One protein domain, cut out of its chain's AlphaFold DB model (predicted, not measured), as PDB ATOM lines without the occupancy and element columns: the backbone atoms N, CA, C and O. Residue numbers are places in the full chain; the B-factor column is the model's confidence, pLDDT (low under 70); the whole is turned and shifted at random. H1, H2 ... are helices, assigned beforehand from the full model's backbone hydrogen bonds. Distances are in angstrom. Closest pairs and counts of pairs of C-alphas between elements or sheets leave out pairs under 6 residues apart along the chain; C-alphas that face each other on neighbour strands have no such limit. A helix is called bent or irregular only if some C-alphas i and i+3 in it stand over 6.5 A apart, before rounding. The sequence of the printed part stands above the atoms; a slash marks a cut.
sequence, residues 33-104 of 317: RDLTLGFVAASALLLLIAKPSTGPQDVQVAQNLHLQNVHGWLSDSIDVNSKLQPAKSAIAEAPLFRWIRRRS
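AT A GLANCE: This is residues 33 to 104 of the 317 residues of the protein "Hypothetical protein" of Eutreptiella gymnastica (UniProt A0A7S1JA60). One very long helix, H2, makes a thin rod, and the shorter H1 folds back beside its first arm, H2a, like the short limb of a J; residues 71 to 104 stick out alone. The printed part has 72 residues with two named helices, H1 then H2, and no named strand: all helix. It is extended, with a radius of gyration of the C-alphas of 21.7 A and spans of 74 by 19 by 9 A.

HOW THE PARTS SIT: Look first at H2, residues 56 to 103, assigned as one helix by its hydrogen bonds but bent: C-alphas 83 and 86 are 6.5 A apart. Its arms H2a, residues 56 to 83, and H2b, residues 86 to 103, stand at a shallow tilt of 22 degrees. H2b has a kink of 29 degrees near residue 93. H1, residues 33 to 49, and H2a are near each other, their closest C-alphas 8.1 A apart; H1 and H2b are apart. Every O i to N i+4 pair is within hydrogen-bond range in H1 and H2a, and 12 of 14 in H2b.

IN THESE COORDINATES: Find C-alpha 56 at (29.578, 67.895, -47.738); H2a runs 40.7 A from there. H2b, 25.8 A, ends at C-alpha 103, (17.809, 97.470, 14.572). H1, 24.3 A, begins at (33.752, 87.983, -21.652).

THE WHOLE: The C-alphas of Ser 53 and Ser 104, the two farthest apart, are 74.2 A apart. The printed part has no cut, and the link from H1 to H2 is short. Look for pLDDT under 70 at residues 52 to 54, 74, 76 to 94 and 96 to 97.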
ATOM      1  N   ARG A  33      32.700  87.739 -20.655       74.56
ATOM      2  CA  ARG A  33      33.752  87.983 -21.652       74.56
ATOM      3  C   ARG A  33      34.642  86.756 -21.876       74.56
ATOM      4  O   ARG A  33      34.929  86.411 -23.018       74.56
ATOM      5  N   ASP A  34      35.055  86.081 -20.810       78.38
ATOM      6  CA  ASP A  34      35.925  84.905 -20.922       78.38
ATOM      7  C   ASP A  34      35.187  83.716 -21.563       78.38
ATOM      8  O   ASP A  34      35.770  82.975 -22.355       78.38
ATOM      9  N   LEU A  35      33.882  83.570 -21.299       84.38
ATOM     10  CA  LEU A  35      33.046  82.535 -21.920       84.38
ATOM     11  C   LEU A  35      32.809  82.789 -23.414       84.38
ATOM     12  O   LEU A  35      32.893  81.860 -24.215       84.38
ATOM     13  N   THR A  36      32.554  84.040 -23.803       79.81
ATOM     14  CA  THR A  36      32.365  84.411 -25.217       79.81
ATOM     15  C   THR A  36      33.656  84.262 -26.020       79.81
ATOM     16  O   THR A  36      33.631  83.684 -27.105       79.81
ATOM     17  N   LEU A  37      34.803  84.667 -25.466       83.62
ATOM     18  CA  LEU A  37      36.113  84.430 -26.085       83.62
ATOM     19  C   LEU A  37      36.435  82.935 -26.208       83.62
ATOM     20  O   LEU A  37      36.931  82.500 -27.247       83.62
ATOM     21  N   GLY A  38      36.115  82.139 -25.182       90.69
ATOM     22  CA  GLY A  38      36.269  80.684 -25.224       90.69
ATOM     23  C   GLY A  38      35.424  80.032 -26.321       90.69
ATOM     24  O   GLY A  38      35.921  79.173 -27.050       90.69
ATOM     25  N   PHE A  39      34.178  80.483 -26.488       87.25
ATOM     26  CA  PHE A  39      33.279  80.007 -27.538       87.25
ATOM     27  C   PHE A  39      33.800  80.351 -28.940       87.25
ATOM     28  O   PHE A  39      33.913  79.466 -29.786       87.25
ATOM     29  N   VAL A  40      34.188  81.608 -29.176       84.44
ATOM     30  CA  VAL A  40      34.716  82.055 -30.477       84.44
ATOM     31  C   VAL A  40      35.997  81.299 -30.842       84.44
ATOM     32  O   VAL A  40      36.134  80.829 -31.972       84.44
ATOM     33  N   ALA A  41      36.907  81.103 -29.884       83.62
ATOM     34  CA  ALA A  41      38.133  80.341 -30.106       83.62
ATOM     35  C   ALA A  41      37.860  78.855 -30.407       83.62
ATOM     36  O   ALA A  41      38.500  78.283 -31.291       83.62
ATOM     37  N   ALA A  42      36.898  78.229 -29.719       83.88
ATOM     38  CA  ALA A  42      36.515  76.839 -29.963       83.88
ATOM     39  C   ALA A  42      35.868  76.649 -31.346       83.88
ATOM     40  O   ALA A  42      36.198  75.697 -32.057       83.88
ATOM     41  N   SER A  43      35.000  77.576 -31.756       84.00
ATOM     42  CA  SER A  43      34.368  77.563 -33.077       84.00
ATOM     43  C   SER A  43      35.386  77.797 -34.197       84.00
ATOM     44  O   SER A  43      35.386  77.066 -35.186       84.00
ATOM     45  N   ALA A  44      36.325  78.732 -34.017       80.19
ATOM     46  CA  ALA A  44      37.416  78.961 -34.966       80.19
ATOM     47  C   ALA A  44      38.349  77.742 -35.090       80.19
ATOM     48  O   ALA A  44      38.753  77.378 -36.193       80.19
ATOM     49  N   LEU A  45      38.657  77.063 -33.978       84.06
ATOM     50  CA  LEU A  45      39.463  75.839 -33.990       84.06
ATOM     51  C   LEU A  45      38.749  74.697 -34.731       84.06
ATOM     52  O   LEU A  45      39.388  73.967 -35.484       84.06
ATOM     53  N   LEU A  46      37.433  74.553 -34.556       80.25
ATOM     54  CA  LEU A  46      36.637  73.556 -35.280       80.25
ATOM     55  C   LEU A  46      36.612  73.823 -36.787       80.25
ATOM     56  O   LEU A  46      36.782  72.884 -37.566       80.25
ATOM     57  N   LEU A  47      36.488  75.089 -37.195       80.19
ATOM     58  CA  LEU A  47      36.583  75.492 -38.600       80.19
ATOM     59  C   LEU A  47      37.988  75.253 -39.181       80.19
ATOM     60  O   LEU A  47      38.107  74.821 -40.319       80.19
ATOM     61  N   LEU A  48      39.052  75.445 -38.392       77.38
ATOM     62  CA  LEU A  48      40.434  75.158 -38.809       77.38
ATOM     63  C   LEU A  48      40.747  73.655 -38.908       77.38
ATOM     64  O   LEU A  48      41.573  73.243 -39.724       77.38
ATOM     65  N   ILE A  49      40.123  72.824 -38.068       79.94
ATOM     66  CA  ILE A  49      40.301  71.363 -38.091       79.94
ATOM     67  C   ILE A  49      39.516  70.732 -39.250       79.94
ATOM     68  O   ILE A  49      39.958  69.720 -39.808       79.94
ATOM     69  N   ALA A  50      38.399  71.340 -39.657       75.50
ATOM     70  CA  ALA A  50      37.655  70.975 -40.856       75.50
ATOM     71  C   ALA A  50      38.455  71.345 -42.121       75.50
ATOM     72  O   ALA A  50      38.236  72.364 -42.766       75.50
ATOM     73  N   LYS A  51      39.435  70.508 -42.483       72.94
ATOM     74  CA  LYS A  51      40.163  70.630 -43.753       72.94
ATOM     75  C   LYS A  51      39.184  70.634 -44.941       72.94
ATOM     76  O   LYS A  51      38.262  69.820 -44.942       72.94
ATOM     77  N   PRO A  52      39.480  71.360 -46.035       54.25
ATOM     78  CA  PRO A  52      38.649  71.412 -47.251       54.25
ATOM     79  C   PRO A  52      38.577  70.088 -48.049       54.25
ATOM     80  O   PRO A  52      38.130  70.054 -49.189       54.25
ATOM     81  N   SER A  53      39.036  68.971 -47.478       50.91
ATOM     82  CA  SER A  53      39.096  67.655 -48.128       50.91
ATOM     83  C   SER A  53      37.922  66.741 -47.772       50.91
ATOM     84  O   SER A  53      37.827  65.642 -48.323       50.91
ATOM     85  N   THR A  54      37.081  67.127 -46.821       61.66
ATOM     86  CA  THR A  54      35.990  66.286 -46.331       61.66
ATOM     87  C   THR A  54      34.704  66.648 -47.062       61.66
ATOM     88  O   THR A  54      34.398  67.827 -47.233       61.66
ATOM     89  N   GLY A  55      33.986  65.644 -47.569       85.50
ATOM     90  CA  GLY A  55      32.806  65.862 -48.406       85.50
ATOM     91  C   GLY A  55      31.698  66.620 -47.659       85.50
ATOM     92  O   GLY A  55      31.737  66.717 -46.433       85.50
ATOM     93  N   PRO A  56      30.659  67.114 -48.354       77.44
ATOM     94  CA  PRO A  56      29.578  67.895 -47.738       77.44
ATOM     95  C   PRO A  56      28.883  67.180 -46.562       77.44
ATOM     96  O   PRO A  56      28.381  67.829 -45.650       77.44
ATOM     97  N   GLN A  57      28.904  65.843 -46.536       76.69
ATOM     98  CA  GLN A  57      28.380  65.051 -45.420       76.69
ATOM     99  C   GLN A  57      29.225  65.165 -44.142       76.69
ATOM    100  O   GLN A  57      28.672  65.185 -43.046       76.69
ATOM    101  N   ASP A  58      30.544  65.292 -44.257       76.94
ATOM    102  CA  ASP A  58      31.442  65.385 -43.102       76.94
ATOM    103  C   ASP A  58      31.354  66.763 -42.431       76.94
ATOM    104  O   ASP A  58      31.418  66.862 -41.206       76.94
ATOM    105  N   VAL A  59      31.128  67.821 -43.222       77.88
ATOM    106  CA  VAL A  59      30.860  69.176 -42.710       77.88
ATOM    107  C   VAL A  59      29.567  69.185 -41.895       77.88
ATOM    108  O   VAL A  59      29.536  69.727 -40.793       77.88
ATOM    109  N   GLN A  60      28.520  68.513 -42.381       75.69
ATOM    110  CA  GLN A  60      27.244  68.418 -41.674       75.69
ATOM    111  C   GLN A  60      27.359  67.608 -40.370       75.69
ATOM    112  O   GLN A  60      26.760  67.971 -39.356       75.69
ATOM    113  N   VAL A  61      28.164  66.539 -40.353       79.19
ATOM    114  CA  VAL A  61      28.453  65.775 -39.126       79.19
ATOM    115  C   VAL A  61      29.249  66.618 -38.125       79.19
ATOM    116  O   VAL A  61      28.919  66.613 -36.940       79.19
ATOM    117  N   ALA A  62      30.244  67.384 -38.580       75.75
ATOM    118  CA  ALA A  62      31.015  68.283 -37.721       75.75
ATOM    119  C   ALA A  62      30.149  69.413 -37.132       75.75
ATOM    120  O   ALA A  62      30.253  69.703 -35.941       75.75
ATOM    121  N   GLN A  63      29.249  69.996 -37.930       74.75
ATOM    122  CA  GLN A  63      28.287  71.005 -37.475       74.75
ATOM    123  C   GLN A  63      27.298  70.435 -36.448       74.75
ATOM    124  O   GLN A  63      27.092  71.038 -35.398       74.75
ATOM    125  N   ASN A  64      26.739  69.247 -36.695       73.81
ATOM    126  CA  ASN A  64      25.827  68.598 -35.750       73.81
ATOM    127  C   ASN A  64      26.523  68.228 -34.434       73.81
ATOM    128  O   ASN A  64      25.952  68.416 -33.360       73.81
ATOM    129  N   LEU A  65      27.771  67.751 -34.496       78.62
ATOM    130  CA  LEU A  65      28.570  67.459 -33.305       78.62
ATOM    131  C   LEU A  65      28.917  68.742 -32.530       78.62
ATOM    132  O   LEU A  65      28.893  68.743 -31.301       78.62
ATOM    133  N   HIS A  66      29.196  69.845 -33.231       76.88
ATOM    134  CA  HIS A  66      29.403  71.154 -32.612       76.88
ATOM    135  C   HIS A  66      28.142  71.631 -31.885       76.88
ATOM    136  O   HIS A  66      28.221  71.951 -30.704       76.88
ATOM    137  N   LEU A  67      26.977  71.594 -32.537       77.19
ATOM    138  CA  LEU A  67      25.706  71.985 -31.921       77.19
ATOM    139  C   LEU A  67      25.369  71.132 -30.693       77.19
ATOM    140  O   LEU A  67      24.942  71.675 -29.678       77.19
ATOM    141  N   GLN A  68      25.619  69.820 -30.738       74.50
ATOM    142  CA  GLN A  68      25.425  68.941 -29.581       74.50
ATOM    143  C   GLN A  68      26.370  69.277 -28.422       74.50
ATOM    144  O   GLN A  68      25.926  69.345 -27.277       74.50
ATOM    145  N   ASN A  69      27.648  69.534 -28.701       75.44
ATOM    146  CA  ASN A  69      28.619  69.901 -27.668       75.44
ATOM    147  C   ASN A  69      28.328  71.282 -27.068       75.44
ATOM    148  O   ASN A  69      28.448  71.461 -25.859       75.44
ATOM    149  N   VAL A  70      27.908  72.245 -27.892       76.19
ATOM    150  CA  VAL A  70      27.490  73.580 -27.442       76.19
ATOM    151  C   VAL A  70      26.231  73.487 -26.587       76.19
ATOM    152  O   VAL A  70      26.177  74.094 -25.523       76.19
ATOM    153  N   HIS A  71      25.247  72.687 -27.001       74.06
ATOM    154  CA  HIS A  71      24.031  72.470 -26.225       74.06
ATOM    155  C   HIS A  71      24.323  71.782 -24.885       74.06
ATOM    156  O   HIS A  71      23.797  72.205 -23.859       74.06
ATOM    157  N   GLY A  72      25.196  70.766 -24.863       81.06
ATOM    158  CA  GLY A  72      25.645  70.122 -23.624       81.06
ATOM    159  C   GLY A  72      26.350  71.105 -22.689       81.06
ATOM    160  O   GLY A  72      25.980  71.230 -21.528       81.06
ATOM    161  N   TRP A  73      27.285  71.893 -23.221       81.88
ATOM    162  CA  TRP A  73      28.017  72.890 -22.444       81.88
ATOM    163  C   TRP A  73      27.126  74.022 -21.906       81.88
ATOM    164  O   TRP A  73      27.291  74.454 -20.763       81.88
ATOM    165  N   LEU A  74      26.160  74.498 -22.701       68.25
ATOM    166  CA  LEU A  74      25.170  75.484 -22.262       68.25
ATOM    167  C   LEU A  74      24.252  74.906 -21.186       68.25
ATOM    168  O   LEU A  74      24.002  75.578 -20.189       68.25
ATOM    169  N   SER A  75      23.800  73.662 -21.350       70.06
ATOM    170  CA  SER A  75      22.975  72.968 -20.359       70.06
ATOM    171  C   SER A  75      23.718  72.800 -19.030       70.06
ATOM    172  O   SER A  75      23.170  73.133 -17.981       70.06
ATOM    173  N   ASP A  76      24.988  72.390 -19.069       69.56
ATOM    174  CA  ASP A  76      25.839  72.262 -17.881       69.56
ATOM    175  C   ASP A  76      26.104  73.627 -17.224       69.56
ATOM    176  O   ASP A  76      26.103  73.757 -16.000       69.56
ATOM    177  N   SER A  77      26.277  74.685 -18.022       62.66
ATOM    178  CA  SER A  77      26.481  76.049 -17.515       62.66
ATOM    179  C   SER A  77      25.220  76.625 -16.862       62.66
ATOM    180  O   SER A  77      25.310  77.319 -15.845       62.66
ATOM    181  N   ILE A  78      24.041  76.328 -17.417       65.50
ATOM    182  CA  ILE A  78      22.743  76.699 -16.842       65.50
ATOM    183  C   ILE A  78      22.507  75.938 -15.533       65.50
ATOM    184  O   ILE A  78      22.092  76.561 -14.557       65.50
ATOM    185  N   ASP A  79      22.840  74.645 -15.472       65.38
ATOM    186  CA  ASP A  79      22.720  73.820 -14.262       65.38
ATOM    187  C   ASP A  79      23.687  74.268 -13.148       65.38
ATOM    188  O   ASP A  79      23.315  74.394 -11.980       65.38
ATOM    189  N   VAL A  80      24.926  74.630 -13.492       63.75
ATOM    190  CA  VAL A  80      25.866  75.224 -12.527       63.75
ATOM    191  C   VAL A  80      25.354  76.577 -12.026       63.75
ATOM    192  O   VAL A  80      25.455  76.880 -10.835       63.75
ATOM    193  N   ASN A  81      24.773  77.408 -12.895       48.69
ATOM    194  CA  ASN A  81      24.249  78.707 -12.482       48.69
ATOM    195  C   ASN A  81      22.972  78.571 -11.634       48.69
ATOM    196  O   ASN A  81      22.841  79.287 -10.641       48.69
ATOM    197  N   SER A  82      22.078  77.630 -11.954       56.03
ATOM    198  CA  SER A  82      20.867  77.346 -11.173       56.03
ATOM    199  C   SER A  82      21.208  76.804  -9.779       56.03
ATOM    200  O   SER A  82      20.612  77.243  -8.800       56.03
ATOM    201  N   LYS A  83      22.248  75.967  -9.653       63.66
ATOM    202  CA  LYS A  83      22.775  75.478  -8.364       63.66
ATOM    203  C   LYS A  83      23.493  76.556  -7.546       63.66
ATOM    204  O   LYS A  83      23.517  76.492  -6.319       63.66
ATOM    205  N   LEU A  84      24.055  77.576  -8.196       53.34
ATOM    206  CA  LEU A  84      24.735  78.691  -7.526       53.34
ATOM    207  C   LEU A  84      23.792  79.830  -7.099       53.34
ATOM    208  O   LEU A  84      24.170  80.627  -6.240       53.34
ATOM    209  N   GLN A  85      22.588  79.936  -7.667       55.00
ATOM    210  CA  GLN A  85      21.599  80.965  -7.308       55.00
ATOM    211  C   GLN A  85      21.150  80.886  -5.828       55.00
ATOM    212  O   GLN A  85      21.229  81.917  -5.154       55.00
ATOM    213  N   PRO A  86      20.815  79.707  -5.255       56.19
ATOM    214  CA  PRO A  86      20.477  79.579  -3.831       56.19
ATOM    215  C   PRO A  86      21.635  79.946  -2.891       56.19
ATOM    216  O   PRO A  86      21.436  80.521  -1.823       56.19
ATOM    217  N   ALA A  87      22.877  79.657  -3.291       51.66
ATOM    218  CA  ALA A  87      24.059  80.016  -2.507       51.66
ATOM    219  C   ALA A  87      24.335  81.532  -2.541       51.66
ATOM    220  O   ALA A  87      24.780  82.114  -1.550       51.66
ATOM    221  N   LYS A  88      24.044  82.195  -3.668       49.72
ATOM    222  CA  LYS A  88      24.174  83.652  -3.820       49.72
ATOM    223  C   LYS A  88      23.106  84.413  -3.024       49.72
ATOM    224  O   LYS A  88      23.451  85.428  -2.418       49.72
ATOM    225  N   SER A  89      21.863  83.922  -2.961       49.75
ATOM    226  CA  SER A  89      20.816  84.517  -2.111       49.75
ATOM    227  C   SER A  89      21.128  84.343  -0.620       49.75
ATOM    228  O   SER A  89      21.078  85.318   0.127       49.75
ATOM    229  N   ALA A  90      21.610  83.168  -0.198       51.19
ATOM    230  CA  ALA A  90      21.993  82.913   1.194       51.19
ATOM    231  C   ALA A  90      23.129  83.832   1.702       51.19
ATOM    232  O   ALA A  90      23.120  84.281   2.852       51.19
ATOM    233  N   ILE A  91      24.103  84.162   0.844       50.31
ATOM    234  CA  ILE A  91      25.221  85.059   1.193       50.31
ATOM    235  C   ILE A  91      24.782  86.535   1.223       50.31
ATOM    236  O   ILE A  91      25.309  87.312   2.024       50.31
ATOM    237  N   ALA A  92      23.801  86.931   0.405       49.41
ATOM    238  CA  ALA A  92      23.238  88.285   0.399       49.41
ATOM    239  C   ALA A  92      22.245  88.534   1.554       49.41
ATOM    240  O   ALA A  92      22.128  89.660   2.045       49.41
ATOM    241  N   GLU A  93      21.579  87.488   2.040       48.00
ATOM    242  CA  GLU A  93      20.624  87.564   3.147       48.00
ATOM    243  C   GLU A  93      21.305  87.681   4.521       48.00
ATOM    244  O   GLU A  93      20.807  88.381   5.410       48.00
ATOM    245  N   ALA A  94      22.485  87.081   4.711       61.78
ATOM    246  CA  ALA A  94      23.171  87.086   6.007       61.78
ATOM    247  C   ALA A  94      23.488  88.507   6.551       61.78
ATOM    248  O   ALA A  94      23.272  88.761   7.743       61.78
ATOM    249  N   PRO A  95      23.955  89.475   5.731       70.56
ATOM    250  CA  PRO A  95      24.122  90.871   6.142       70.56
ATOM    251  C   PRO A  95      22.796  91.581   6.448       70.56
ATOM    252  O   PRO A  95      22.729  92.339   7.421       70.56
ATOM    253  N   LEU A  96      21.743  91.313   5.666       57.28
ATOM    254  CA  LEU A  96      20.424  91.934   5.811       57.28
ATOM    255  C   LEU A  96      19.753  91.495   7.121       57.28
ATOM    256  O   LEU A  96      19.362  92.335   7.934       57.28
ATOM    257  N   PHE A  97      19.734  90.191   7.407       66.56
ATOM    258  CA  PHE A  97      19.212  89.660   8.669       66.56
ATOM    259  C   PHE A  97      20.028  90.135   9.879       66.56
ATOM    260  O   PHE A  97      19.467  90.412  10.943       66.56
ATOM    261  N   ARG A  98      21.350  90.309   9.732       72.56
ATOM    262  CA  ARG A  98      22.205  90.872  10.791       72.56
ATOM    263  C   ARG A  98      21.920  92.356  11.039       72.56
ATOM    264  O   ARG A  98      21.992  92.789  12.189       72.56
ATOM    265  N   TRP A  99      21.580  93.120  10.001       82.00
ATOM    266  CA  TRP A  99      21.176  94.524  10.109       82.00
ATOM    267  C   TRP A  99      19.793  94.673  10.760       82.00
ATOM    268  O   TRP A  99      19.665  95.410  11.740       82.00
ATOM    269  N   ILE A 100      18.799  93.891  10.319       75.00
ATOM    270  CA  ILE A 100      17.443  93.864  10.900       75.00
ATOM    271  C   ILE A 100      17.503  93.480  12.385       75.00
ATOM    272  O   ILE A 100      16.932  94.166  13.230       75.00
ATOM    273  N   ARG A 101      18.283  92.451  12.743       75.19
ATOM    274  CA  ARG A 101      18.463  92.009  14.138       75.19
ATOM    275  C   ARG A 101      19.199  93.025  15.017       75.19
ATOM    276  O   ARG A 101      19.061  92.999  16.238       75.19
ATOM    277  N   ARG A 102      20.017  93.898  14.421       78.81
ATOM    278  CA  ARG A 102      20.709  94.982  15.135       78.81
ATOM    279  C   ARG A 102      19.772  96.168  15.377       78.81
ATOM    280  O   ARG A 102      19.839  96.761  16.447       78.81
ATOM    281  N   ARG A 103      18.874  96.463  14.431       72.44
ATOM    282  CA  ARG A 103      17.809  97.470  14.572       72.44
ATOM    283  C   ARG A 103      16.725  97.036  15.562       72.44
ATOM    284  O   ARG A 103      16.311  97.848  16.375       72.44
ATOM    285  N   SER A 104      16.325  95.764  15.566       72.94
ATOM    286  CA  SER A 104      15.268  95.269  16.467       72.94
ATOM    287  C   SER A 104      15.690  95.133  17.935       72.94
ATOM    288  O   SER A 104      14.837  94.996  18.803       72.94
TER     289      SER A 104